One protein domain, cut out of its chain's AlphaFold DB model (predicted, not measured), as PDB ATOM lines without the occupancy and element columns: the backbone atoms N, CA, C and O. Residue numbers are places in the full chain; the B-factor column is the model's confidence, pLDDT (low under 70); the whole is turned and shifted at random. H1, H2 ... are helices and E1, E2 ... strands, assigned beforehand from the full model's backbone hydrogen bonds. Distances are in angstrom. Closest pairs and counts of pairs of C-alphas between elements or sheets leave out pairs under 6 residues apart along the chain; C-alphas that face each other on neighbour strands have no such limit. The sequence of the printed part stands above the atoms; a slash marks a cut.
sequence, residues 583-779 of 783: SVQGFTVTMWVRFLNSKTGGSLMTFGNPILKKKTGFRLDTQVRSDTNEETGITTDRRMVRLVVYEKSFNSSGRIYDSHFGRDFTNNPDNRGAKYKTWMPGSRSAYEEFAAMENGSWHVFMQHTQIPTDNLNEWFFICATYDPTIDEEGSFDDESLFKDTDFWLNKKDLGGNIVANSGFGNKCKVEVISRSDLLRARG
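AT A GLANCE: This is residues 583 to 779 of the 783 residues of an uncharacterized protein of Pelagibacteraceae bacterium TMED287 (UniProt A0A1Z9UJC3). Two twisted sheets lie partly face to face as a sandwich: a larger sheet of E2, E3, E4, E5 and E6, and a smaller one of E1, E7 and E8. The long hairpin E3 and E4 runs on past the rest and ends in a tip, residues 629 to 634, that sticks out; H2 packs across this hairpin, while H4 follows E8 away from the sandwich. The printed part has 197 residues with four named helices and eight named strands, in the order E1 E2 E3 E4 E5 H1 H2 E6 E7 H3 E8 H4, and the class is mixed, although only 82 residues, under half, are in named elements. The larger sheet is branched at E4, the smaller has the order E1 E7 E8, and both are antiparallel. The whole is compact, with a radius of gyration of the C-alphas of 16.9 A and spans of 50 by 38 by 38 A.

IN THESE COORDINATES: In the larger sheet, E4, residues 635 to 647, is 38.2 A long and begins at C-alpha 635 (192.061, 189.441, 177.024). E3, residues 617 to 628, is 35.4 A long; E2 is 602 to 607, E5 655 to 658 and E6 705 to 707. E1, residues 587 to 593, begins at C-alpha 587 (174.591, 199.994, 146.176); E7 is 716 to 722 and E8, 20.5 A long, 764 to 770. H1 is 686 to 690, H2 696 to 702, H3 741 to 744, and H4, 771 to 777, ends at C-alpha 777 (163.120, 192.975, 168.073).

HOW THE PARTS SIT: E2, E3, E4 and E5 form a meander, each strand the antiparallel neighbour of the one before: N 604 and O 620 are 2.8 A apart, N 623 and O 640 3.1 A, N 645 and O 657 2.8 A. E3 lies on one side of E4, E5 and E6 on the other side; N 707 and O 639 are 2.7 A apart. The sheets' facing parts are 10.3 A centre to centre; the closest C-alphas of E4 and E8 are those of Leu 643 and Cys 764, 6.3 A. In the smaller sheet, N 589 and O 720 are 2.8 A apart, as are N 719 and O 767. H2 runs across the strands, at 77 degrees to E4 on the local plane. H1 touches H2, with C-alphas 690 and 697 closest at 5.0 A, and only grazes the larger sheet. H4 is on the smaller sheet; H3 is on neither. Every O i to N i+4 pair is within hydrogen-bond range in H1, H2 and H4; H3 is too short for one.

THE WHOLE: The C-alphas of Thr 632 and Asn 651, 54.2 A apart, are the two farthest from each other. The printed part has no cut. The links E5 to H1, E7 to H3 and H3 to E8 are long. Mean pLDDT of the printed part is 83.6; residues 583 to 585, 649 to 653, 666 to 672 and 694 to 696 are under 70.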
ATOM      1  N   SER A 583     178.754 202.952 140.885       69.00
ATOM      2  CA  SER A 583     179.515 204.140 141.314       69.00
ATOM      3  C   SER A 583     178.689 205.427 141.241       69.00
ATOM      4  O   SER A 583     178.951 206.358 141.990       69.00
ATOM      5  N   VAL A 584     177.652 205.436 140.397       67.50
ATOM      6  CA  VAL A 584     176.738 206.570 140.193       67.50
ATOM      7  C   VAL A 584     175.420 206.366 140.935       67.50
ATOM      8  O   VAL A 584     174.876 207.307 141.497       67.50
ATOM      9  N   GLN A 585     174.898 205.139 140.927       66.19
ATOM     10  CA  GLN A 585     173.592 204.803 141.502       66.19
ATOM     11  C   GLN A 585     173.665 204.390 142.978       66.19
ATOM     12  O   GLN A 585     172.632 204.264 143.626       66.19
ATOM     13  N   GLY A 586     174.868 204.139 143.498       79.88
ATOM     14  CA  GLY A 586     175.055 203.520 144.805       79.88
ATOM     15  C   GLY A 586     174.781 202.017 144.798       79.88
ATOM     16  O   GLY A 586     174.468 201.404 143.770       79.88
ATOM     17  N   PHE A 587     174.949 201.392 145.961       81.31
ATOM     18  CA  PHE A 587     174.591 199.994 146.176       81.31
ATOM     19  C   PHE A 587     174.350 199.690 147.654       81.31
ATOM     20  O   PHE A 587     174.915 200.328 148.537       81.31
ATOM     21  N   THR A 588     173.603 198.614 147.900       84.19
ATOM     22  CA  THR A 588     173.494 197.983 149.217       84.19
ATOM     23  C   THR A 588     173.857 196.506 149.102       84.19
ATOM     24  O   THR A 588     173.376 195.800 148.213       84.19
ATOM     25  N   VAL A 589     174.717 196.035 150.001       79.38
ATOM     26  CA  VAL A 589     175.081 194.628 150.174       79.38
ATOM     27  C   VAL A 589     174.501 194.145 151.495       79.38
ATOM     28  O   VAL A 589     174.868 194.644 152.554       79.38
ATOM     29  N   THR A 590     173.637 193.134 151.434       79.94
ATOM     30  CA  THR A 590     173.086 192.469 152.618       79.94
ATOM     31  C   THR A 590     173.529 191.016 152.681       79.94
ATOM     32  O   THR A 590     173.409 190.301 151.682       79.94
ATOM     33  N   MET A 591     173.995 190.549 153.837       77.00
ATOM     34  CA  MET A 591     174.383 189.148 154.021       77.00
ATOM     35  C   MET A 591     174.241 188.682 155.469       77.00
ATOM     36  O   MET A 591     174.527 189.428 156.398       77.00
ATOM     37  N   TRP A 592     173.864 187.414 155.645       80.44
ATOM     38  CA  TRP A 592     174.016 186.708 156.914       80.44
ATOM     39  C   TRP A 592     175.422 186.118 157.007       80.44
ATOM     40  O   TRP A 592     175.856 185.391 156.111       80.44
ATOM     41  N   VAL A 593     176.130 186.417 158.092       83.38
ATOM     42  CA  VAL A 593     177.503 185.971 158.336       83.38
ATOM     43  C   VAL A 593     177.608 185.392 159.735       83.38
ATOM     44  O   VAL A 593     177.175 186.004 160.706       83.38
ATOM     45  N   ARG A 594     178.246 184.228 159.841       86.06
ATOM     46  CA  ARG A 594     178.708 183.675 161.113       86.06
ATOM     47  C   ARG A 594     180.223 183.571 161.101       86.06
ATOM     48  O   ARG A 594     180.800 182.958 160.199       86.06
ATOM     49  N   PHE A 595     180.866 184.155 162.103       86.00
ATOM     50  CA  PHE A 595     182.317 184.119 162.240       86.00
ATOM     51  C   PHE A 595     182.739 182.848 162.976       86.00
ATOM     52  O   PHE A 595     182.234 182.539 164.047       86.00
ATOM     53  N   LEU A 596     183.672 182.095 162.394       85.44
ATOM     54  CA  LEU A 596     184.093 180.795 162.937       85.44
ATOM     55  C   LEU A 596     185.202 180.900 163.991       85.44
ATOM     56  O   LEU A 596     185.530 179.903 164.625       85.44
ATOM     57  N   ASN A 597     185.821 182.071 164.136       84.75
ATOM     58  CA  ASN A 597     186.865 182.319 165.120       84.75
ATOM     59  C   ASN A 597     186.874 183.788 165.557       84.75
ATOM     60  O   ASN A 597     186.345 184.665 164.866       84.75
ATOM     61  N   SER A 598     187.529 184.054 166.683       84.31
ATOM     62  CA  SER A 598     187.719 185.398 167.230       84.31
ATOM     63  C   SER A 598     189.067 186.022 166.857       84.31
ATOM     64  O   SER A 598     189.344 187.118 167.312       84.31
ATOM     65  N   LYS A 599     189.914 185.344 166.062       83.19
ATOM     66  CA  LYS A 599     191.337 185.703 165.867       83.19
ATOM     67  C   LYS A 599     191.719 186.103 164.438       83.19
ATOM     68  O   LYS A 599     192.775 186.688 164.230       83.19
ATOM     69  N   THR A 600     190.901 185.784 163.435       82.94
ATOM     70  CA  THR A 600     191.244 185.983 162.017       82.94
ATOM     71  C   THR A 600     190.364 187.058 161.375       82.94
ATOM     72  O   THR A 600     189.132 186.975 161.409       82.94
ATOM     73  N   GLY A 601     191.002 188.067 160.774       84.00
ATOM     74  CA  GLY A 601     190.376 189.050 159.879       84.00
ATOM     75  C   GLY A 601     190.402 188.609 158.409       84.00
ATOM     76  O   GLY A 601     190.975 187.575 158.069       84.00
ATOM     77  N   GLY A 602     189.793 189.384 157.513       84.88
ATOM     78  CA  GLY A 602     189.782 189.080 156.080       84.88
ATOM     79  C   GLY A 602     188.757 189.877 155.277       84.88
ATOM     80  O   GLY A 602     188.085 190.758 155.798       84.88
ATOM     81  N   SER A 603     188.627 189.564 153.985       84.38
ATOM     82  CA  SER A 603     187.561 190.118 153.138       84.38
ATOM     83  C   SER A 603     186.319 189.236 153.185       84.38
ATOM     84  O   SER A 603     186.418 188.039 152.898       84.38
ATOM     85  N   LEU A 604     185.164 189.843 153.457       83.62
ATOM     86  CA  LEU A 604     183.848 189.222 153.286       83.62
ATOM     87  C   LEU A 604     183.414 189.285 151.818       83.62
ATOM     88  O   LEU A 604     182.968 188.294 151.250       83.62
ATOM     89  N   MET A 605     183.616 190.441 151.178       80.06
ATOM     90  CA  MET A 605     183.327 190.653 149.761       80.06
ATOM     91  C   MET A 605     184.329 191.628 149.151       80.06
ATOM     92  O   MET A 605     184.842 192.532 149.811       80.06
ATOM     93  N   THR A 606     184.646 191.443 147.875       80.75
ATOM     94  CA  THR A 606     185.570 192.315 147.150       80.75
ATOM     95  C   THR A 606     185.144 192.390 145.687       80.75
ATOM     96  O   THR A 606     184.955 191.358 145.046       80.75
ATOM     97  N   PHE A 607     184.992 193.604 145.164       81.38
ATOM     98  CA  PHE A 607     184.767 193.884 143.747       81.38
ATOM     99  C   PHE A 607     185.852 194.851 143.274       81.38
ATOM    100  O   PHE A 607     185.790 196.057 143.516       81.38
ATOM    101  N   GLY A 608     186.897 194.301 142.651       81.06
ATOM    102  CA  GLY A 608     188.167 195.016 142.515       81.06
ATOM    103  C   GLY A 608     188.820 195.267 143.881       81.06
ATOM    104  O   GLY A 608     188.214 195.063 144.924       81.06
ATOM    105  N   ASN A 609     190.083 195.687 143.898       85.12
ATOM    106  CA  ASN A 609     190.753 196.021 145.153       85.12
ATOM    107  C   ASN A 609     190.835 197.552 145.300       85.12
ATOM    108  O   ASN A 609     191.701 198.148 144.648       85.12
ATOM    109  N   PRO A 610     189.979 198.184 146.133       87.06
ATOM    110  CA  PRO A 610     189.986 199.639 146.312       87.06
ATOM    111  C   PRO A 610     191.319 200.151 146.868       87.06
ATOM    112  O   PRO A 610     191.744 201.256 146.544       87.06
ATOM    113  N   ILE A 611     192.046 199.314 147.612       85.62
ATOM    114  CA  ILE A 611     193.328 199.673 148.230       85.62
ATOM    115  C   ILE A 611     194.439 199.832 147.185       85.62
ATOM    116  O   ILE A 611     195.376 200.602 147.378       85.62
ATOM    117  N   LEU A 612     194.328 199.159 146.030       85.81
ATOM    118  CA  LEU A 612     195.294 199.331 144.938       85.81
ATOM    119  C   LEU A 612     195.166 200.690 144.242       85.81
ATOM    120  O   LEU A 612     196.076 201.053 143.502       85.81
ATOM    121  N   LYS A 613     194.038 201.398 144.401       84.12
ATOM    122  CA  LYS A 613     193.761 202.708 143.781       84.12
ATOM    123  C   LYS A 613     193.925 202.758 142.246       84.12
ATOM    124  O   LYS A 613     194.042 203.823 141.644       84.12
ATOM    125  N   LYS A 614     193.915 201.601 141.566       81.19
ATOM    126  CA  LYS A 614     194.121 201.496 140.102       81.19
ATOM    127  C   LYS A 614     192.832 201.671 139.297       81.19
ATOM    128  O   LYS A 614     192.845 202.272 138.218       81.19
ATOM    129  N   LYS A 615     191.737 201.100 139.800       81.00
ATOM    130  CA  LYS A 615     190.397 201.078 139.198       81.00
ATOM    131  C   LYS A 615     189.357 201.235 140.301       81.00
ATOM    132  O   LYS A 615     189.609 200.778 141.414       81.00
ATOM    133  N   THR A 616     188.216 201.827 139.961       83.12
ATOM    134  CA  THR A 616     187.047 201.921 140.841       83.12
ATOM    135  C   THR A 616     186.677 200.538 141.375       83.12
ATOM    136  O   THR A 616     186.646 199.565 140.615       83.12
ATOM    137  N   GLY A 617     186.439 200.433 142.678       86.31
ATOM    138  CA  GLY A 617     186.180 199.157 143.341       86.31
ATOM    139  C   GLY A 617     185.741 199.338 144.784       86.31
ATOM    140  O   GLY A 617     185.829 200.435 145.330       86.31
ATOM    141  N   PHE A 618     185.278 198.258 145.404       90.81
ATOM    142  CA  PHE A 618     184.866 198.269 146.802       90.81
ATOM    143  C   PHE A 618     185.203 196.959 147.508       90.81
ATOM    144  O   PHE A 618     185.351 195.898 146.891       90.81
ATOM    145  N   ARG A 619     185.332 197.037 148.828       89.62
ATOM    146  CA  ARG A 619     185.683 195.917 149.694       89.62
ATOM    147  C   ARG A 619     184.907 196.019 150.999       89.62
ATOM    148  O   ARG A 619     184.959 197.048 151.656       89.62
ATOM    149  N   LEU A 620     184.231 194.933 151.358       91.12
ATOM    150  CA  LEU A 620     183.690 194.715 152.693       91.12
ATOM    151  C   LEU A 620     184.662 193.789 153.423       91.12
ATOM    152  O   LEU A 620     184.826 192.628 153.030       91.12
ATOM    153  N   ASP A 621     185.348 194.298 154.437       89.44
ATOM    154  CA  ASP A 621     186.336 193.549 155.205       89.44
ATOM    155  C   ASP A 621     186.061 193.577 156.704       89.44
ATOM    156  O   ASP A 621     185.308 194.389 157.234       89.44
ATOM    157  N   THR A 622     186.670 192.611 157.379       91.62
ATOM    158  CA  THR A 622     186.624 192.452 158.822       91.62
ATOM    159  C   THR A 622     188.038 192.420 159.372       91.62
ATOM    160  O   THR A 622     188.926 191.776 158.808       91.62
ATOM    161  N   GLN A 623     188.244 193.110 160.485       89.62
ATOM    162  CA  GLN A 623     189.508 193.124 161.211       89.62
ATOM    163  C   GLN A 623     189.257 192.680 162.641       89.62
ATOM    164  O   GLN A 623     188.173 192.893 163.186       89.62
ATOM    165  N   VAL A 624     190.265 192.053 163.231       89.62
ATOM    166  CA  VAL A 624     190.228 191.560 164.603       89.62
ATOM    167  C   VAL A 624     191.345 192.221 165.380       89.62
ATOM    168  O   VAL A 624     192.457 192.355 164.866       89.62
ATOM    169  N   ARG A 625     191.055 192.576 166.626       85.88
ATOM    170  CA  ARG A 625     192.051 193.028 167.586       85.88
ATOM    171  C   ARG A 625     191.787 192.382 168.940       85.88
ATOM    172  O   ARG A 625     190.643 192.313 169.374       85.88
ATOM    173  N   SER A 626     192.847 191.922 169.593       84.94
ATOM    174  CA  SER A 626     192.806 191.507 170.994       84.94
ATOM    175  C   SER A 626     193.192 192.695 171.868       84.94
ATOM    176  O   SER A 626     194.158 193.394 171.563       84.94
ATOM    177  N   ASP A 627     192.428 192.922 172.926       77.69
ATOM    178  CA  ASP A 627     192.659 193.959 173.921       77.69
ATOM    179  C   ASP A 627     192.784 193.304 175.297       77.69
ATOM    180  O   ASP A 627     191.845 192.653 175.768       77.69
ATOM    181  N   THR A 628     193.960 193.417 175.905       80.94
ATOM    182  CA  THR A 628     194.260 192.829 177.211       80.94
ATOM    183  C   THR A 628     194.168 193.916 178.261       80.94
ATOM    184  O   THR A 628     194.932 194.875 178.239       80.94
ATOM    185  N   ASN A 629     193.244 193.756 179.202       78.38
ATOM    186  CA  ASN A 629     193.176 194.632 180.358       78.38
ATOM    187  C   ASN A 629     194.362 194.308 181.283       78.38
ATOM    188  O   ASN A 629     194.442 193.206 181.826       78.38
ATOM    189  N   GLU A 630     195.285 195.257 181.438       79.81
ATOM    190  CA  GLU A 630     196.530 195.069 182.197       79.81
ATOM    191  C   GLU A 630     196.294 194.820 183.698       79.81
ATOM    192  O   GLU A 630     197.073 194.111 184.328       79.81
ATOM    193  N   GLU A 631     195.201 195.340 184.265       81.00
ATOM    194  CA  GLU A 631     194.871 195.206 185.693       81.00
ATOM    195  C   GLU A 631     194.259 193.840 186.034       81.00
ATOM    196  O   GLU A 631     194.508 193.282 187.102       81.00
ATOM    197  N   THR A 632     193.451 193.288 185.128       82.94
ATOM    198  CA  THR A 632     192.731 192.017 185.331       82.94
ATOM    199  C   THR A 632     193.388 190.835 184.617       82.94
ATOM    200  O   THR A 632     193.045 189.685 184.886       82.94
ATOM    201  N   GLY A 633     194.305 191.096 183.680       82.94
ATOM    202  CA  GLY A 633     194.909 190.096 182.796       82.94
ATOM    203  C   GLY A 633     193.942 189.490 181.771       82.94
ATOM    204  O   GLY A 633     194.323 188.594 181.014       82.94
ATOM    205  N   ILE A 634     192.686 189.948 181.724       82.06
ATOM    206  CA  ILE A 634     191.661 189.408 180.831       82.06
ATOM    207  C   ILE A 634     191.877 189.968 179.425       82.06
ATOM    208  O   ILE A 634     191.915 191.179 179.218       82.06
ATOM    209  N   THR A 635     191.986 189.073 178.443       81.38
ATOM    210  CA  THR A 635     192.061 189.441 177.024       81.38
ATOM    211  C   THR A 635     190.695 189.307 176.373       81.38
ATOM    212  O   THR A 635     190.122 188.221 176.336       81.38
ATOM    213  N   THR A 636     190.197 190.411 175.824       82.88
ATOM    214  CA  THR A 636     188.965 190.466 175.038       82.88
ATOM    215  C   THR A 636     189.301 190.576 173.560       82.88
ATOM    216  O   THR A 636     190.039 191.462 173.139       82.88
ATOM    217  N   ASP A 637     188.768 189.663 172.758       87.81
ATOM    218  CA  ASP A 637     188.811 189.811 171.309       87.81
ATOM    219  C   ASP A 637     187.680 190.733 170.870       87.81
ATOM    220  O   ASP A 637     186.571 190.680 171.397       87.81
ATOM    221  N   ARG A 638     187.972 191.613 169.917       87.81
ATOM    222  CA  ARG A 638     186.984 192.472 169.271       87.81
ATOM    223  C   ARG A 638     187.122 192.335 167.766       87.81
ATOM    224  O   ARG A 638     188.220 192.149 167.232       87.81
ATOM    225  N   ARG A 639     185.995 192.433 167.070       91.50
ATOM    226  CA  ARG A 639     185.927 192.378 165.613       91.50
ATOM    227  C   ARG A 639     185.208 193.613 165.103       91.50
ATOM    228  O   ARG A 639     184.167 193.970 165.631       91.50
ATOM    229  N   MET A 640     185.719 194.208 164.036       92.69
ATOM    230  CA  MET A 640     184.999 195.234 163.288       92.69
ATOM    231  C   MET A 640     184.658 194.748 161.883       92.69
ATOM    232  O   MET A 640     185.311 193.838 161.351       92.69
ATOM    233  N   VAL A 641     183.660 195.382 161.275       93.50
ATOM    234  CA  VAL A 641     183.360 195.291 159.844       93.50
ATOM    235  C   VAL A 641     183.366 196.691 159.256       93.50
ATOM    236  O   VAL A 641     182.823 197.625 159.844       93.50
ATOM    237  N   ARG A 642     183.985 196.831 158.085       93.50
ATOM    238  CA  ARG A 642     184.057 198.103 157.373       93.50
ATOM    239  C   ARG A 642     183.825 197.928 155.880       93.50
ATOM    240  O   ARG A 642     184.212 196.918 155.289       93.50
ATOM    241  N   LEU A 643     183.199 198.933 155.283       94.31
ATOM    242  CA  LEU A 643     183.069 199.083 153.841       94.31
ATOM    243  C   LEU A 643     184.058 200.151 153.382       94.31
ATOM    244  O   LEU A 643     184.085 201.240 153.950       94.31
ATOM    245  N   VAL A 644     184.850 199.840 152.358       93.94
ATOM    246  CA  VAL A 644     185.779 200.775 151.717       93.94
ATOM    247  C   VAL A 644     185.476 200.834 150.227       93.94
ATOM    248  O   VAL A 644     185.425 199.795 149.563       93.94
ATOM    249  N   VAL A 645     185.318 202.040 149.695       92.50
ATOM    250  CA  VAL A 645     185.055 202.318 148.281       92.50
ATOM    251  C   VAL A 645     186.160 203.219 147.745       92.50
ATOM    252  O   VAL A 645     186.524 204.207 148.371       92.50
ATOM    253  N   TYR A 646     186.706 202.870 146.583       90.31
ATOM    254  CA  TYR A 646     187.592 203.749 145.829       90.31
ATOM    255  C   TYR A 646     186.891 204.189 144.555       90.31
ATOM    256  O   TYR A 646     186.521 203.350 143.727       90.31
ATOM    257  N   GLU A 647     186.758 205.497 144.389       85.62
ATOM    258  CA  GLU A 647     186.206 206.136 143.208       85.62
ATOM    259  C   GLU A 647     187.344 206.717 142.368       85.62
ATOM    260  O   GLU A 647     188.063 207.624 142.788       85.62
ATOM    261  N   LYS A 648     187.540 206.176 141.161       78.81
ATOM    262  CA  LYS A 648     188.543 206.703 140.237       78.81
ATOM    263  C   LYS A 648     187.978 207.902 139.476       78.81
ATOM    264  O   LYS A 648     187.074 207.726 138.666       78.81
ATOM    265  N   SER A 649     188.586 209.071 139.666       68.69
ATOM    266  CA  SER A 649     188.371 210.236 138.801       68.69
ATOM    267  C   SER A 649     189.166 210.098 137.494       68.69
ATOM    268  O   SER A 649     190.215 209.447 137.455       68.69
ATOM    269  N   PHE A 650     188.662 210.687 136.404       56.44
ATOM    270  CA  PHE A 650     189.277 210.598 135.075       56.44
ATOM    271  C   PHE A 650     190.602 211.369 134.974       56.44
ATOM    272  O   PHE A 650     191.505 210.898 134.282       56.44
ATOM    273  N   ASN A 651     190.739 212.488 135.698       49.75
ATOM    274  CA  ASN A 651     191.866 213.424 135.563       49.75
ATOM    275  C   ASN A 651     192.602 213.731 136.882       49.75
ATOM    276  O   ASN A 651     193.513 214.554 136.893       49.75
ATOM    277  N   SER A 652     192.242 213.086 137.995       62.19
ATOM    278  CA  SER A 652     192.845 213.345 139.309       62.19
ATOM    279  C   SER A 652     193.116 212.057 140.090       62.19
ATOM    280  O   SER A 652     192.720 210.958 139.691       62.19
ATOM    281  N   SER A 653     193.831 212.187 141.213       66.88
ATOM    282  CA  SER A 653     193.929 211.103 142.194       66.88
ATOM    283  C   SER A 653     192.521 210.780 142.693       66.88
ATOM    284  O   SER A 653     191.848 211.659 143.221       66.88
ATOM    285  N   GLY A 654     192.065 209.539 142.498       78.50
ATOM    286  CA  GLY A 654     190.738 209.113 142.944       78.50
ATOM    287  C   GLY A 654     190.551 209.246 144.457       78.50
ATOM    288  O   GLY A 654     191.525 209.356 145.209       78.50
ATOM    289  N   ARG A 655     189.297 209.201 144.902       87.25
ATOM    290  CA  ARG A 655     188.906 209.383 146.307       87.25
ATOM    291  C   ARG A 655     188.647 208.035 146.975       87.25
ATOM    292  O   ARG A 655     188.150 207.107 146.332       87.25
ATOM    293  N   ILE A 656     189.003 207.914 148.252       91.00
ATOM    294  CA  ILE A 656     188.608 206.781 149.097       91.00
ATOM    295  C   ILE A 656     187.507 207.244 150.042       91.00
ATOM    296  O   ILE A 656     187.648 208.266 150.695       91.00
ATOM    297  N   TYR A 657     186.464 206.436 150.161       92.62
ATOM    298  CA  TYR A 657     185.448 206.566 151.196       92.62
ATOM    299  C   TYR A 657     185.444 205.295 152.034       92.62
ATOM    300  O   TYR A 657     185.639 204.190 151.515       92.62
ATOM    301  N   ASP A 658     185.242 205.435 153.336       93.12
ATOM    302  CA  ASP A 658     185.163 204.313 154.261       93.12
ATOM    303  C   ASP A 658     184.075 204.524 155.315       93.12
ATOM    304  O   ASP A 658     183.645 205.640 155.602       93.12
ATOM    305  N   SER A 659     183.608 203.421 155.895       94.94
ATOM    306  CA  SER A 659     182.469 203.432 156.814       94.94
ATOM    307  C   SER A 659     182.818 203.754 158.267       94.94
ATOM    308  O   SER A 659     182.058 203.383 159.161       94.94
ATOM    309  N   HIS A 660     183.977 204.361 158.533       92.69
ATOM    310  CA  HIS A 660     184.310 204.807 159.885       92.69
ATOM    311  C   HIS A 660     183.549 206.092 160.216       92.69
ATOM    312  O   HIS A 660     183.270 206.893 159.327       92.69
ATOM    313  N   PHE A 661     183.230 206.318 161.479       92.19
ATOM    314  CA  PHE A 661     182.485 207.489 161.931       92.19
ATOM    315  C   PHE A 661     183.207 208.214 163.066       92.19
ATOM    316  O   PHE A 661     184.033 207.648 163.784       92.19
ATOM    317  N   GLY A 662     182.874 209.488 163.232       88.94
ATOM    318  CA  GLY A 662     183.222 210.242 164.426       88.94
ATOM    319  C   GLY A 662     182.602 209.625 165.677       88.94
ATOM    320  O   GLY A 662     181.434 209.240 165.662       88.94
ATOM    321  N   ARG A 663     183.370 209.526 166.761       86.19
ATOM    322  CA  ARG A 663     182.886 209.050 168.056       86.19
ATOM    323  C   ARG A 663     183.584 209.789 169.183       86.19
ATOM    324  O   ARG A 663     184.813 209.851 169.211       86.19
ATOM    325  N   ASP A 664     182.806 210.277 170.139       78.88
ATOM    326  CA  ASP A 664     183.359 210.826 171.368       78.88
ATOM    327  C   ASP A 664     183.859 209.695 172.286       78.88
ATOM    328  O   ASP A 664     183.110 208.788 172.660       78.88
ATOM    329  N   PHE A 665     185.149 209.726 172.615       71.06
ATOM    330  CA  PHE A 665     185.747 208.857 173.623       71.06
ATOM    331  C   PHE A 665     185.971 209.718 174.862       71.06
ATOM    332  O   PHE A 665     186.918 210.505 174.912       71.06
ATOM    333  N   THR A 666     185.099 209.584 175.861       54.44
ATOM    334  CA  THR A 666     185.270 210.279 177.139       54.44
ATOM    335  C   THR A 666     186.639 209.908 177.736       54.44
ATOM    336  O   THR A 666     187.008 208.735 177.766       54.44
ATOM    337  N   ASN A 667     187.403 210.922 178.171       48.34
ATOM    338  CA  ASN A 667     188.801 210.879 178.657       48.34
ATOM    339  C   ASN A 667     189.936 210.997 177.613       48.34
ATOM    340  O   ASN A 667     190.951 210.315 177.757       48.34
ATOM    341  N   ASN A 668     189.853 211.881 176.605       51.53
ATOM    342  CA  ASN A 668     191.021 212.140 175.744       51.53
ATOM    343  C   ASN A 668     191.332 213.640 175.521       51.53
ATOM    344  O   ASN A 668     190.552 214.321 174.856       51.53
ATOM    345  N   PRO A 669     192.474 214.164 176.012       47.62
ATOM    346  CA  PRO A 669     192.889 215.559 175.803       47.62
ATOM    347  C   PRO A 669     193.409 215.878 174.380       47.62
ATOM    348  O   PRO A 669     193.697 217.034 174.087       47.62
ATOM    349  N   ASP A 670     193.473 214.894 173.471       53.22
ATOM    350  CA  ASP A 670     194.203 214.990 172.190       53.22
ATOM    351  C   ASP A 670     193.316 215.122 170.927       53.22
ATOM    352  O   ASP A 670     193.762 214.839 169.815       53.22
ATOM    353  N   ASN A 671     192.035 215.480 171.056       57.34
ATOM    354  CA  ASN A 671     191.098 215.587 169.922       57.34
ATOM    355  C   ASN A 671     190.886 214.285 169.101       57.34
ATOM    356  O   ASN A 671     190.389 214.317 167.973       57.34
ATOM    357  N   ARG A 672     191.232 213.120 169.660       65.62
ATOM    358  CA  ARG A 672     191.043 211.806 169.017       65.62
ATOM    359  C   ARG A 672     189.574 211.387 169.084       65.62
ATOM    360  O   ARG A 672     188.915 211.631 170.089       65.62
ATOM    361  N   GLY A 673     189.070 210.765 168.018       73.81
ATOM    362  CA  GLY A 673     187.646 210.426 167.870       73.81
ATOM    363  C   GLY A 673     186.910 211.244 166.802       73.81
ATOM    364  O   GLY A 673     185.782 210.914 166.449       73.81
ATOM    365  N   ALA A 674     187.547 212.269 166.229       84.88
ATOM    366  CA  ALA A 674     187.030 212.935 165.035       84.88
ATOM    367  C   ALA A 674     187.056 211.992 163.816       84.88
ATOM    368  O   ALA A 674     187.939 211.134 163.705       84.88
ATOM    369  N   LYS A 675     186.106 212.159 162.892       89.25
ATOM    370  CA  LYS A 675     186.135 211.526 161.569       89.25
ATOM    371  C   LYS A 675     187.378 211.996 160.797       89.25
ATOM    372  O   LYS A 675     187.668 213.186 160.699       89.25
ATOM    373  N   TYR A 676     188.102 211.044 160.225       87.25
ATOM    374  CA  TYR A 676     189.248 211.261 159.352       87.25
ATOM    375  C   TYR A 676     188.811 211.531 157.901       87.25
ATOM    376  O   TYR A 676     187.919 210.868 157.368       87.25
ATOM    377  N   LYS A 677     189.474 212.483 157.236       89.44
ATOM    378  CA  LYS A 677     189.187 212.891 155.849       89.44
ATOM    379  C   LYS A 677     189.784 211.894 154.843       89.44
ATOM    380  O   LYS A 677     190.883 212.091 154.321       89.44
ATOM    381  N   THR A 678     189.068 210.806 154.563       87.94
ATOM    382  CA  THR A 678     189.536 209.732 153.661       87.94
ATOM    383  C   THR A 678     189.497 210.091 152.178       87.94
ATOM    384  O   THR A 678     190.281 209.542 151.400       87.94
ATOM    385  N   TRP A 679     188.663 211.056 151.789       86.31
ATOM    386  CA  TRP A 679     188.466 211.458 150.395       86.31
ATOM    387  C   TRP A 679     189.578 212.357 149.831       86.31
ATOM    388  O   TRP A 679     189.626 212.570 148.619       86.31
ATOM    389  N   MET A 680     190.483 212.880 150.668       84.44
ATOM    390  CA  MET A 680     191.569 213.759 150.217       84.44
ATOM    391  C   MET A 680     192.501 213.061 149.202       84.44
ATOM    392  O   MET A 680     192.763 211.857 149.318       84.44
ATOM    393  N   PRO A 681     193.057 213.794 148.214       78.44
ATOM    394  CA  PRO A 681     193.982 213.225 147.238       78.44
ATOM    395  C   PRO A 681     195.154 212.496 147.908       78.44
ATOM    396  O   PRO A 681     195.917 213.077 148.673       78.44
ATOM    397  N   GLY A 682     195.308 211.205 147.609       75.06
ATOM    398  CA  GLY A 682     196.384 210.375 148.161       75.06
ATOM    399  C   GLY A 682     196.071 209.699 149.503       75.06
ATOM    400  O   GLY A 682     196.755 208.724 149.831       75.06
ATOM    401  N   SER A 683     195.003 210.091 150.207       82.56
ATOM    402  CA  SER A 683     194.612 209.522 151.506       82.56
ATOM    403  C   SER A 683     194.363 208.017 151.469       82.56
ATOM    404  O   SER A 683     193.945 207.445 150.457       82.56
ATOM    405  N   ARG A 684     194.669 207.335 152.574       86.56
ATOM    406  CA  ARG A 684     194.332 205.921 152.808       86.56
ATOM    407  C   ARG A 684     193.004 205.810 153.555       86.56
ATOM    408  O   ARG A 684     192.506 206.800 154.083       86.56
ATOM    409  N   SER A 685     192.442 204.599 153.606       86.06
ATOM    410  CA  SER A 685     191.341 204.326 154.543       86.06
ATOM    411  C   SER A 685     191.815 204.589 155.976       86.06
ATOM    412  O   SER A 685     192.987 204.342 156.271       86.06
ATOM    413  N   ALA A 686     190.937 205.069 156.862       85.44
ATOM    414  CA  ALA A 686     191.360 205.555 158.177       85.44
ATOM    415  C   ALA A 686     192.152 204.483 158.941       85.44
ATOM    416  O   ALA A 686     193.261 204.718 159.411       85.44
ATOM    417  N   TYR A 687     191.640 203.254 158.987       84.31
ATOM    418  CA  TYR A 687     192.337 202.180 159.694       84.31
ATOM    419  C   TYR A 687     193.695 201.823 159.066       84.31
ATOM    420  O   TYR A 687     194.617 201.506 159.801       84.31
ATOM    421  N   GLU A 688     193.876 201.906 157.744       84.62
ATOM    422  CA  GLU A 688     195.191 201.641 157.127       84.62
ATOM    423  C   GLU A 688     196.228 202.722 157.433       84.62
ATOM    424  O   GLU A 688     197.419 202.421 157.480       84.62
ATOM    425  N   GLU A 689     195.782 203.962 157.628       83.38
ATOM    426  CA  GLU A 689     196.649 205.067 158.031       83.38
ATOM    427  C   GLU A 689     197.132 204.879 159.476       83.38
ATOM    428  O   GLU A 689     198.322 204.979 159.765       83.38
ATOM    429  N   PHE A 690     196.212 204.529 160.380       79.69
ATOM    430  CA  PHE A 690     196.469 204.522 161.821       79.69
ATOM    431  C   PHE A 690     196.786 203.136 162.412       79.69
ATOM    432  O   PHE A 690     197.144 203.059 163.586       79.69
ATOM    433  N   ALA A 691     196.704 202.043 161.640       73.94
ATOM    434  CA  ALA A 691     196.870 200.667 162.141       73.94
ATOM    435  C   ALA A 691     198.209 200.410 162.851       73.94
ATOM    436  O   ALA A 691     198.260 199.571 163.751       73.94
ATOM    437  N   ALA A 692     199.273 201.119 162.466       70.50
ATOM    438  CA  ALA A 692     200.606 200.982 163.056       70.50
ATOM    439  C   ALA A 692     200.810 201.811 164.341       70.50
ATOM    440  O   ALA A 692     201.845 201.684 164.988       70.50
ATOM    441  N   MET A 693     199.855 202.673 164.708       75.31
ATOM    442  CA  MET A 693     199.973 203.563 165.863       75.31
ATOM    443  C   MET A 693     199.358 202.918 167.104       75.31
ATOM    444  O   MET A 693     198.196 202.531 167.076       75.31
ATOM    445  N   GLU A 694     200.098 202.867 168.211       67.44
ATOM    446  CA  GLU A 694     199.702 202.180 169.454       67.44
ATOM    447  C   GLU A 694     198.304 202.601 169.953       67.44
ATOM    448  O   GLU A 694     197.385 201.780 170.046       67.44
ATOM    449  N   ASN A 695     198.103 203.911 170.124       66.00
ATOM    450  CA  ASN A 695     196.830 204.482 170.571       66.00
ATOM    451  C   ASN A 695     195.887 204.866 169.409       66.00
ATOM    452  O   ASN A 695     194.670 204.775 169.540       66.00
ATOM    453  N   GLY A 696     196.422 205.275 168.250       66.50
ATOM    454  CA  GLY A 696     195.617 205.662 167.078       66.50
ATOM    455  C   GLY A 696     194.870 204.482 166.448       66.50
ATOM    456  O   GLY A 696     193.702 204.603 166.084       66.50
ATOM    457  N   SER A 697     195.507 203.310 166.417       74.50
ATOM    458  CA  SER A 697     194.912 202.071 165.916       74.50
ATOM    459  C   SER A 697     193.682 201.661 166.732       74.50
ATOM    460  O   SER A 697     192.745 201.089 166.183       74.50
ATOM    461  N   TRP A 698     193.652 201.962 168.040       79.69
ATOM    462  CA  TRP A 698     192.542 201.566 168.913       79.69
ATOM    463  C   TRP A 698     191.275 202.374 168.632       79.69
ATOM    464  O   TRP A 698     190.214 201.809 168.372       79.69
ATOM    465  N   HIS A 699     191.398 203.701 168.629       80.44
ATOM    466  CA  HIS A 699     190.262 204.589 168.399       80.44
ATOM    467  C   HIS A 699     189.642 204.359 167.022       80.44
ATOM    468  O   HIS A 699     188.433 204.162 166.926       80.44
ATOM    469  N   VAL A 700     190.470 204.274 165.976       83.25
ATOM    470  CA  VAL A 700     189.987 204.073 164.603       83.25
ATOM    471  C   VAL A 700     189.361 202.693 164.421       83.25
ATOM    472  O   VAL A 700     188.375 202.558 163.698       83.25
ATOM    473  N   PHE A 701     189.866 201.668 165.113       87.25
ATOM    474  CA  PHE A 701     189.204 200.365 165.156       87.25
ATOM    475  C   PHE A 701     187.791 200.477 165.748       87.25
ATOM    476  O   PHE A 701     186.840 199.973 165.159       87.25
ATOM    477  N   MET A 702     187.638 201.197 166.863       86.25
ATOM    478  CA  MET A 702     186.370 201.380 167.587       86.25
ATOM    479  C   MET A 702     185.385 202.366 166.929       86.25
ATOM    480  O   MET A 702     184.226 202.441 167.344       86.25
ATOM    481  N   GLN A 703     185.841 203.111 165.920       89.56
ATOM    482  CA  GLN A 703     185.056 204.019 165.073       89.56
ATOM    483  C   GLN A 703     184.435 203.326 163.852       89.56
ATOM    484  O   GLN A 703     183.855 203.981 162.993       89.56
ATOM    485  N   HIS A 704     184.572 202.006 163.750       93.19
ATOM    486  CA  HIS A 704     183.839 201.186 162.792       93.19
ATOM    487  C   HIS A 704     182.780 200.350 163.509       93.19
ATOM    488  O   HIS A 704     182.811 200.182 164.731       93.19
ATOM    489  N   THR A 705     181.870 199.766 162.739       93.81
ATOM    490  CA  THR A 705     180.822 198.891 163.263       93.81
ATOM    491  C   THR A 705     181.434 197.645 163.898       93.81
ATOM    492  O   THR A 705     182.112 196.857 163.231       93.81
ATOM    493  N   GLN A 706     181.216 197.490 165.204       91.94
ATOM    494  CA  GLN A 706     181.757 196.392 166.002       91.94
ATOM    495  C   GLN A 706     180.845 195.166 165.946       91.94
ATOM    496  O   GLN A 706     179.624 195.283 165.883       91.94
ATOM    497  N   ILE A 707     181.456 193.987 166.015       91.12
ATOM    498  CA  ILE A 707     180.798 192.689 166.112       91.12
ATOM    499  C   ILE A 707     181.329 191.976 167.364       91.12
ATOM    500  O   ILE A 707     182.549 191.800 167.482       91.12
ATOM    501  N   PRO A 708     180.446 191.554 168.286       88.00
ATOM    502  CA  PRO A 708     180.821 190.725 169.428       88.00
ATOM    503  C   PRO A 708     181.486 189.412 168.992       88.00
ATOM    504  O   PRO A 708     181.113 188.809 167.984       88.00
ATOM    505  N   THR A 709     182.496 188.962 169.736       88.19
ATOM    506  CA  THR A 709     183.203 187.691 169.467       88.19
ATOM    507  C   THR A 709     183.106 186.692 170.617       88.19
ATOM    508  O   THR A 709     183.819 185.692 170.622       88.19
ATOM    509  N   ASP A 710     182.263 186.987 171.597       83.81
ATOM    510  CA  ASP A 710     181.935 186.162 172.758       83.81
ATOM    511  C   ASP A 710     181.129 184.911 172.373       83.81
ATOM    512  O   ASP A 710     181.407 183.827 172.884       83.81
ATOM    513  N   ASN A 711     180.208 185.023 171.408       86.81
ATOM    514  CA  ASN A 711     179.417 183.900 170.901       86.81
ATOM    515  C   ASN A 711     179.674 183.617 169.406       86.81
ATOM    516  O   ASN A 711     179.085 184.229 168.519       86.81
ATOM    517  N   LEU A 712     180.509 182.617 169.096       86.62
ATOM    518  CA  LEU A 712     180.805 182.201 167.709       86.62
ATOM    519  C   LEU A 712     179.672 181.399 167.029       86.62
ATOM    520  O   LEU A 712     179.761 181.057 165.840       86.62
ATOM    521  N   ASN A 713     178.613 181.065 167.771       84.62
ATOM    522  CA  ASN A 713     177.400 180.468 167.215       84.62
ATOM    523  C   ASN A 713     176.387 181.531 166.757       84.62
ATOM    524  O   ASN A 713     175.470 181.194 166.007       84.62
ATOM    525  N   GLU A 714     176.585 182.794 167.144       86.75
ATOM    526  CA  GLU A 714     175.731 183.911 166.755       86.75
ATOM    527  C   GLU A 714     175.834 184.206 165.252       86.75
ATOM    528  O   GLU A 714     176.911 184.162 164.648       86.75
ATOM    529  N   TRP A 715     174.694 184.518 164.642       86.31
ATOM    530  CA  TRP A 715     174.621 184.938 163.247       86.31
ATOM    531  C   TRP A 715     174.410 186.441 163.188       86.31
ATOM    532  O   TRP A 715     173.589 186.983 163.912       86.31
ATOM    533  N   PHE A 716     175.096 187.120 162.279       86.38
ATOM    534  CA  PHE A 716     174.976 188.561 162.104       86.38
ATOM    535  C   PHE A 716     174.437 188.872 160.716       86.38
ATOM    536  O   PHE A 716     174.972 188.392 159.715       86.38
ATOM    537  N   PHE A 717     173.387 189.681 160.649       86.19
ATOM    538  CA  PHE A 717     172.921 190.268 159.405       86.19
ATOM    539  C   PHE A 717     173.634 191.599 159.198       86.19
ATOM    540  O   PHE A 717     173.469 192.529 159.984       86.19
ATOM    541  N   ILE A 718     174.451 191.669 158.152       86.50
ATOM    542  CA  ILE A 718     175.239 192.845 157.791       86.50
ATOM    543  C   ILE A 718     174.547 193.543 156.625       86.50
ATOM    544  O   ILE A 718     174.323 192.914 155.589       86.50
ATOM    545  N   CYS A 719     174.265 194.834 156.779       88.31
ATOM    546  CA  CYS A 719     173.802 195.740 155.735       88.31
ATOM    547  C   CYS A 719     174.884 196.799 155.488       88.31
ATOM    548  O   CYS A 719     175.159 197.627 156.351       88.31
ATOM    549  N   ALA A 720     175.542 196.745 154.333       88.94
ATOM    550  CA  ALA A 720     176.582 197.692 153.952       88.94
ATOM    551  C   ALA A 720     176.130 198.507 152.738       88.94
ATOM    552  O   ALA A 720     175.835 197.932 151.690       88.94
ATOM    553  N   THR A 721     176.110 199.829 152.861       90.38
ATOM    554  CA  THR A 721     175.560 200.737 151.846       90.38
ATOM    555  C   THR A 721     176.605 201.747 151.400       90.38
ATOM    556  O   THR A 721     177.332 202.304 152.220       90.38
ATOM    557  N   TYR A 722     176.662 201.981 150.092       90.62
ATOM    558  CA  TYR A 722     177.357 203.103 149.479       90.62
ATOM    559  C   TYR A 722     176.333 203.987 148.773       90.62
ATOM    560  O   TYR A 722     175.682 203.532 147.829       90.62
ATOM    561  N   ASP A 723     176.217 205.232 149.222       88.44
ATOM    562  CA  ASP A 723     175.320 206.230 148.651       88.44
ATOM    563  C   ASP A 723     176.120 207.440 148.122       88.44
ATOM    564  O   ASP A 723     176.601 208.257 148.910       88.44
ATOM    565  N   PRO A 724     176.287 207.580 146.791       83.50
ATOM    566  CA  PRO A 724     177.018 208.691 146.181       83.50
ATOM    567  C   PRO A 724     176.228 210.014 146.170       83.50
ATOM    568  O   PRO A 724     176.738 211.030 145.680       83.50
ATOM    569  N   THR A 725     174.977 210.020 146.646       81.50
ATOM    570  CA  THR A 725     174.163 211.239 146.775       81.50
ATOM    571  C   THR A 725     174.496 212.038 148.034       81.50
ATOM    572  O   THR A 725     174.311 213.249 148.019       81.50
ATOM    573  N   ILE A 726     175.061 211.390 149.059       87.62
ATOM    574  CA  ILE A 726     175.496 212.031 150.306       87.62
ATOM    575  C   ILE A 726     176.696 212.947 150.046       87.62
ATOM    576  O   ILE A 726     177.652 212.546 149.379       87.62
ATOM    577  N   ASP A 727     176.672 214.156 150.599       88.38
ATOM    578  CA  ASP A 727     177.772 215.121 150.566       88.38
ATOM    579  C   ASP A 727     178.719 214.932 151.765       88.38
ATOM    580  O   ASP A 727     178.664 215.658 152.758       88.38
ATOM    581  N   GLU A 728     179.584 213.912 151.702       90.56
ATOM    582  CA  GLU A 728     180.593 213.646 152.747       90.56
ATOM    583  C   GLU A 728     181.680 214.725 152.795       90.56
ATOM    584  O   GLU A 728     182.279 214.958 153.840       90.56
ATOM    585  N   GLU A 729     181.935 215.408 151.682       87.50
ATOM    586  CA  GLU A 729     182.928 216.470 151.592       87.50
ATOM    587  C   GLU A 729     182.488 217.736 152.338       87.50
ATOM    588  O   GLU A 729     183.229 218.193 153.213       87.50
ATOM    589  N   GLY A 730     181.277 218.238 152.068       86.12
ATOM    590  CA  GLY A 730     180.679 219.373 152.789       86.12
ATOM    591  C   GLY A 730     180.348 219.062 154.253       86.12
ATOM    592  O   GLY A 730     180.209 219.950 155.087       86.12
ATOM    593  N   SER A 731     180.319 217.782 154.631       88.69
ATOM    594  CA  SER A 731     180.136 217.363 156.029       88.69
ATOM    595  C   SER A 731     181.308 217.723 156.946       88.69
ATOM    596  O   SER A 731     181.209 217.568 158.161       88.69
ATOM    597  N   PHE A 732     182.425 218.188 156.380       86.00
ATOM    598  CA  PHE A 732     183.569 218.688 157.136       86.00
ATOM    599  C   PHE A 732     183.531 220.205 157.395       86.00
ATOM    600  O   PHE A 732     184.536 220.744 157.862       86.00
ATOM    601  N   ASP A 733     182.413 220.877 157.113       84.00
ATOM    602  CA  ASP A 733     182.270 222.323 157.325       84.00
ATOM    603  C   ASP A 733     181.996 222.698 158.795       84.00
ATOM    604  O   ASP A 733     182.324 223.810 159.210       84.00
ATOM    605  N   ASP A 734     181.465 221.773 159.607       81.88
ATOM    606  CA  ASP A 734     181.214 221.976 161.043       81.88
ATOM    607  C   ASP A 734     182.007 220.989 161.915       81.88
ATOM    608  O   ASP A 734     181.674 219.806 162.040       81.88
ATOM    609  N   GLU A 735     183.054 221.496 162.573       83.38
ATOM    610  CA  GLU A 735     183.922 220.704 163.448       83.38
ATOM    611  C   GLU A 735     183.202 220.126 164.677       83.38
ATOM    612  O   GLU A 735     183.648 219.113 165.227       83.38
ATOM    613  N   SER A 736     182.083 220.721 165.110       84.88
ATOM    614  CA  SER A 736     181.331 220.258 166.283       84.88
ATOM    615  C   SER A 736     180.714 218.871 166.074       84.88
ATOM    616  O   SER A 736     180.598 218.088 167.019       84.88
ATOM    617  N   LEU A 737     180.421 218.518 164.819       87.19
ATOM    618  CA  LEU A 737     179.812 217.247 164.427       87.19
ATOM    619  C   LEU A 737     180.851 216.168 164.086       87.19
ATOM    620  O   LEU A 737     180.511 215.001 163.876       87.19
ATOM    621  N   PHE A 738     182.149 216.493 164.093       88.94
ATOM    622  CA  PHE A 738     183.197 215.543 163.698       88.94
ATOM    623  C   PHE A 738     183.282 214.317 164.602       88.94
ATOM    624  O   PHE A 738     183.820 213.301 164.170       88.94
ATOM    625  N   LYS A 739     182.775 214.399 165.836       88.38
ATOM    626  CA  LYS A 739     182.739 213.297 166.810       88.38
ATOM    627  C   LYS A 739     181.341 212.695 166.983       88.38
ATOM    628  O   LYS A 739     181.183 211.764 167.769       88.38
ATOM    629  N   ASP A 740     180.342 213.201 166.264       90.00
ATOM    630  CA  ASP A 740     178.956 212.765 166.401       90.00
ATOM    631  C   ASP A 740     178.681 211.552 165.506       90.00
ATOM    632  O   ASP A 740     178.659 211.637 164.277       90.00
ATOM    633  N   THR A 741     178.463 210.395 166.131       91.50
ATOM    634  CA  THR A 741     178.224 209.142 165.406       91.50
ATOM    635  C   THR A 741     176.949 209.209 164.571       91.50
ATOM    636  O   THR A 741     176.930 208.717 163.444       91.50
ATOM    637  N   ASP A 742     175.895 209.836 165.089       91.31
ATOM    638  CA  ASP A 742     174.602 209.897 164.415       91.31
ATOM    639  C   ASP A 742     174.650 210.817 163.193       91.31
ATOM    640  O   ASP A 742     174.051 210.492 162.168       91.31
ATOM    641  N   PHE A 743     175.427 211.902 163.250       92.75
ATOM    642  CA  PHE A 743     175.696 212.739 162.078       92.75
ATOM    643  C   PHE A 743     176.364 211.938 160.951       92.75
ATOM    644  O   PHE A 743     175.853 211.891 159.832       92.75
ATOM    645  N   TRP A 744     177.445 211.210 161.252       93.12
ATOM    646  CA  TRP A 744     178.149 210.398 160.247       93.12
ATOM    647  C   TRP A 744     177.331 209.203 159.736       93.12
ATOM    648  O   TRP A 744     177.617 208.690 158.654       93.12
ATOM    649  N   LEU A 745     176.288 208.786 160.458       91.50
ATOM    650  CA  LEU A 745     175.299 207.799 160.009       91.50
ATOM    651  C   LEU A 745     174.116 208.413 159.226       91.50
ATOM    652  O   LEU A 745     173.174 207.691 158.890       91.50
ATOM    653  N   ASN A 746     174.183 209.710 158.896       91.44
ATOM    654  CA  ASN A 746     173.162 210.516 158.209       91.44
ATOM    655  C   ASN A 746     171.853 210.708 159.000       91.44
ATOM    656  O   ASN A 746     170.798 210.948 158.409       91.44
ATOM    657  N   LYS A 747     171.905 210.585 160.330       91.06
ATOM    658  CA  LYS A 747     170.748 210.722 161.232       91.06
ATOM    659  C   LYS A 747     170.611 212.125 161.822       91.06
ATOM    660  O   LYS A 747     169.643 212.383 162.532       91.06
ATOM    661  N   LYS A 748     171.571 213.018 161.561       91.31
ATOM    662  CA  LYS A 748     171.529 214.426 161.970       91.31
ATOM    663  C   LYS A 748     171.897 215.355 160.823       91.31
ATOM    664  O   LYS A 748     172.762 215.011 160.018       91.31
ATOM    665  N   ASP A 749     171.227 216.501 160.749       88.38
ATOM    666  CA  ASP A 749     171.568 217.588 159.825       88.38
ATOM    667  C   ASP A 749     172.759 218.427 160.329       88.38
ATOM    668  O   ASP A 749     173.279 218.193 161.420       88.38
ATOM    669  N   LEU A 750     173.200 219.408 159.530       86.69
ATOM    670  CA  LEU A 750     174.267 220.346 159.920       86.69
ATOM    671  C   LEU A 750     173.880 221.233 161.117       86.69
ATOM    672  O   LEU A 750     174.751 221.806 161.755       86.69
ATOM    673  N   GLY A 751     172.588 221.350 161.437       86.25
ATOM    674  CA  GLY A 751     172.107 222.035 162.637       86.25
ATOM    675  C   GLY A 751     172.110 221.152 163.891       86.25
ATOM    676  O   GLY A 751     171.723 221.624 164.959       86.25
ATOM    677  N   GLY A 752     172.508 219.880 163.777       83.94
ATOM    678  CA  GLY A 752     172.497 218.901 164.863       83.94
ATOM    679  C   GLY A 752     171.121 218.295 165.168       83.94
ATOM    680  O   GLY A 752     170.993 217.543 166.139       83.94
ATOM    681  N   ASN A 753     170.090 218.577 164.364       90.06
ATOM    682  CA  ASN A 753     168.743 218.039 164.562       90.06
ATOM    683  C   ASN A 753     168.639 216.616 164.019       90.06
ATOM    684  O   ASN A 753     169.159 216.315 162.946       90.06
ATOM    685  N   ILE A 754     167.909 215.751 164.726       91.56
ATOM    686  CA  ILE A 754     167.668 214.374 164.280       91.56
ATOM    687  C   ILE A 754     166.707 214.381 163.087       91.56
ATOM    688  O   ILE A 754     165.585 214.876 163.185       91.56
ATOM    689  N   VAL A 755     167.135 213.788 161.975       86.69
ATOM    690  CA  VAL A 755     166.374 213.685 160.724       86.69
ATOM    691  C   VAL A 755     166.498 212.281 160.134       86.69
ATOM    692  O   VAL A 755     167.446 211.551 160.415       86.69
ATOM    693  N   ALA A 756     165.538 211.886 159.295       77.50
ATOM    694  CA  ALA A 756     165.541 210.561 158.670       77.50
ATOM    695  C   ALA A 756     166.662 210.386 157.625       77.50
ATOM    696  O   ALA A 756     167.163 209.280 157.436       77.50
ATOM    697  N   ASN A 757     167.035 211.469 156.938       81.88
ATOM    698  CA  ASN A 757     168.181 211.535 156.038       81.88
ATOM    699  C   ASN A 757     168.627 212.995 155.933       81.88
ATOM    700  O   ASN A 757     167.853 213.839 155.483       81.88
ATOM    701  N   SER A 758     169.853 213.291 156.349       84.88
ATOM    702  CA  SER A 758     170.388 214.652 156.293       84.88
ATOM    703  C   SER A 758     170.989 215.039 154.947       84.88
ATOM    704  O   SER A 758     171.192 216.223 154.709       84.88
ATOM    705  N   GLY A 759     171.313 214.075 154.080       86.12
ATOM    706  CA  GLY A 759     172.140 214.319 152.892       86.12
ATOM    707  C   GLY A 759     173.625 214.575 153.198       86.12
ATOM    708  O   GLY A 759     174.421 214.645 152.267       86.12
ATOM    709  N   PHE A 760     174.008 214.641 154.477       88.31
ATOM    710  CA  PHE A 760     175.368 214.868 154.987       88.31
ATOM    711  C   PHE A 760     175.807 213.680 155.860       88.31
ATOM    712  O   PHE A 760     174.971 212.934 156.365       88.31
ATOM    713  N   GLY A 761     177.105 213.466 156.047       92.31
ATOM    714  CA  GLY A 761     177.713 212.371 156.805       92.31
ATOM    715  C   GLY A 761     178.526 211.440 155.904       92.31
ATOM    716  O   GLY A 761     179.104 211.870 154.913       92.31
ATOM    717  N   ASN A 762     178.589 210.145 156.222       93.62
ATOM    718  CA  ASN A 762     179.347 209.189 155.409       93.62
ATOM    719  C   ASN A 762     178.573 208.757 154.154       93.62
ATOM    720  O   ASN A 762     177.396 208.401 154.247       93.62
ATOM    721  N   LYS A 763     179.267 208.628 153.015       92.44
ATOM    722  CA  LYS A 763     178.756 207.894 151.839       92.44
ATOM    723  C   LYS A 763     178.741 206.383 152.081       92.44
ATOM    724  O   LYS A 763     177.888 205.677 151.549       92.44
ATOM    725  N   CYS A 764     179.704 205.864 152.851       94.38
ATOM    726  CA  CYS A 764     179.820 204.442 153.188       94.38
ATOM    727  C   CYS A 764     179.265 204.152 154.587       94.38
ATOM    728  O   CYS A 764     179.731 204.721 155.571       94.38
ATOM    729  N   LYS A 765     178.344 203.195 154.709       92.75
ATOM    730  CA  LYS A 765     177.776 202.766 155.993       92.75
ATOM    731  C   LYS A 765     177.789 201.256 156.136       92.75
ATOM    732  O   LYS A 765     177.663 200.531 155.152       92.75
ATOM    733  N   VAL A 766     177.942 200.794 157.371       94.19
ATOM    734  CA  VAL A 766     177.800 199.386 157.742       94.19
ATOM    735  C   VAL A 766     176.942 199.316 158.992       94.19
ATOM    736  O   VAL A 766     177.316 199.839 160.035       94.19
ATOM    737  N   GLU A 767     175.818 198.630 158.897       90.06
ATOM    738  CA  GLU A 767     174.911 198.366 160.004       90.06
ATOM    739  C   GLU A 767     174.815 196.857 160.207       90.06
ATOM    740  O   GLU A 767     174.856 196.075 159.251       90.06
ATOM    741  N   VAL A 768     174.747 196.436 161.466       91.38
ATOM    742  CA  VAL A 768     174.735 195.023 161.837       91.38
ATOM    743  C   VAL A 768     173.665 194.798 162.888       91.38
ATOM    744  O   VAL A 768     173.524 195.595 163.810       91.38
ATOM    745  N   ILE A 769     172.949 193.688 162.759       88.44
ATOM    746  CA  ILE A 769     172.060 193.167 163.794       88.44
ATOM    747  C   ILE A 769     172.356 191.679 163.996       88.44
ATOM    748  O   ILE A 769     172.543 190.942 163.024       88.44
ATOM    749  N   SER A 770     172.461 191.234 165.248       89.56
ATOM    750  CA  SER A 770     172.599 189.807 165.557       89.56
ATOM    751  C   SER A 770     171.267 189.084 165.311       89.56
ATOM    752  O   SER A 770     170.203 189.707 165.307       89.56
ATOM    753  N   ARG A 771     171.285 187.768 165.085       86.56
ATOM    754  CA  ARG A 771     170.059 186.972 164.948       86.56
ATOM    755  C   ARG A 771     169.275 187.058 166.244       86.56
ATOM    756  O   ARG A 771     168.078 187.295 166.180       86.56
ATOM    757  N   SER A 772     169.952 186.949 167.379       87.19
ATOM    758  CA  SER A 772     169.378 187.154 168.706       87.19
ATOM    759  C   SER A 772     168.663 188.501 168.840       87.19
ATOM    760  O   SER A 772     167.477 188.535 169.151       87.19
ATOM    761  N   ASP A 773     169.308 189.620 168.509       86.00
ATOM    762  CA  ASP A 773     168.669 190.939 168.613       86.00
ATOM    763  C   ASP A 773     167.547 191.125 167.591       86.00
ATOM    764  O   ASP A 773     166.534 191.747 167.901       86.00
ATOM    765  N   LEU A 774     167.676 190.554 166.388       84.88
ATOM    766  CA  LEU A 774     166.610 190.566 165.386       84.88
ATOM    767  C   LEU A 774     165.389 189.771 165.862       84.88
ATOM    768  O   LEU A 774     164.259 190.209 165.667       84.88
ATOM    769  N   LEU A 775     165.605 188.601 166.462       83.62
ATOM    770  CA  LEU A 775     164.546 187.775 167.032       83.62
ATOM    771  C   LEU A 775     163.876 188.503 168.199       83.62
ATOM    772  O   LEU A 775     162.652 188.622 168.199       83.62
ATOM    773  N   ARG A 776     164.662 189.108 169.098       82.38
ATOM    774  CA  ARG A 776     164.153 189.932 170.201       82.38
ATOM    775  C   ARG A 776     163.336 191.123 169.695       82.38
ATOM    776  O   ARG A 776     162.224 191.339 170.160       82.38
ATOM    777  N   ALA A 777     163.829 191.849 168.690       80.44
ATOM    778  CA  ALA A 777     163.120 192.975 168.073       80.44
ATOM    779  C   ALA A 777     161.813 192.559 167.380       80.44
ATOM    780  O   ALA A 777     160.915 193.377 167.196       80.44
ATOM    781  N   ARG A 778     161.694 191.288 166.988       77.94
ATOM    782  CA  ARG A 778     160.475 190.708 166.413       77.94
ATOM    783  C   ARG A 778     159.567 190.043 167.450       77.94
ATOM    784  O   ARG A 778     158.555 189.474 167.048       77.94
ATOM    785  N   GLY A 779     159.912 190.119 168.734       80.75
ATOM    786  CA  GLY A 779     159.130 189.541 169.824       80.75
ATOM    787  C   GLY A 779     159.269 188.025 169.956       80.75
ATOM    788  O   GLY A 779     158.329 187.383 170.400       80.75
TER     789      GLY A 779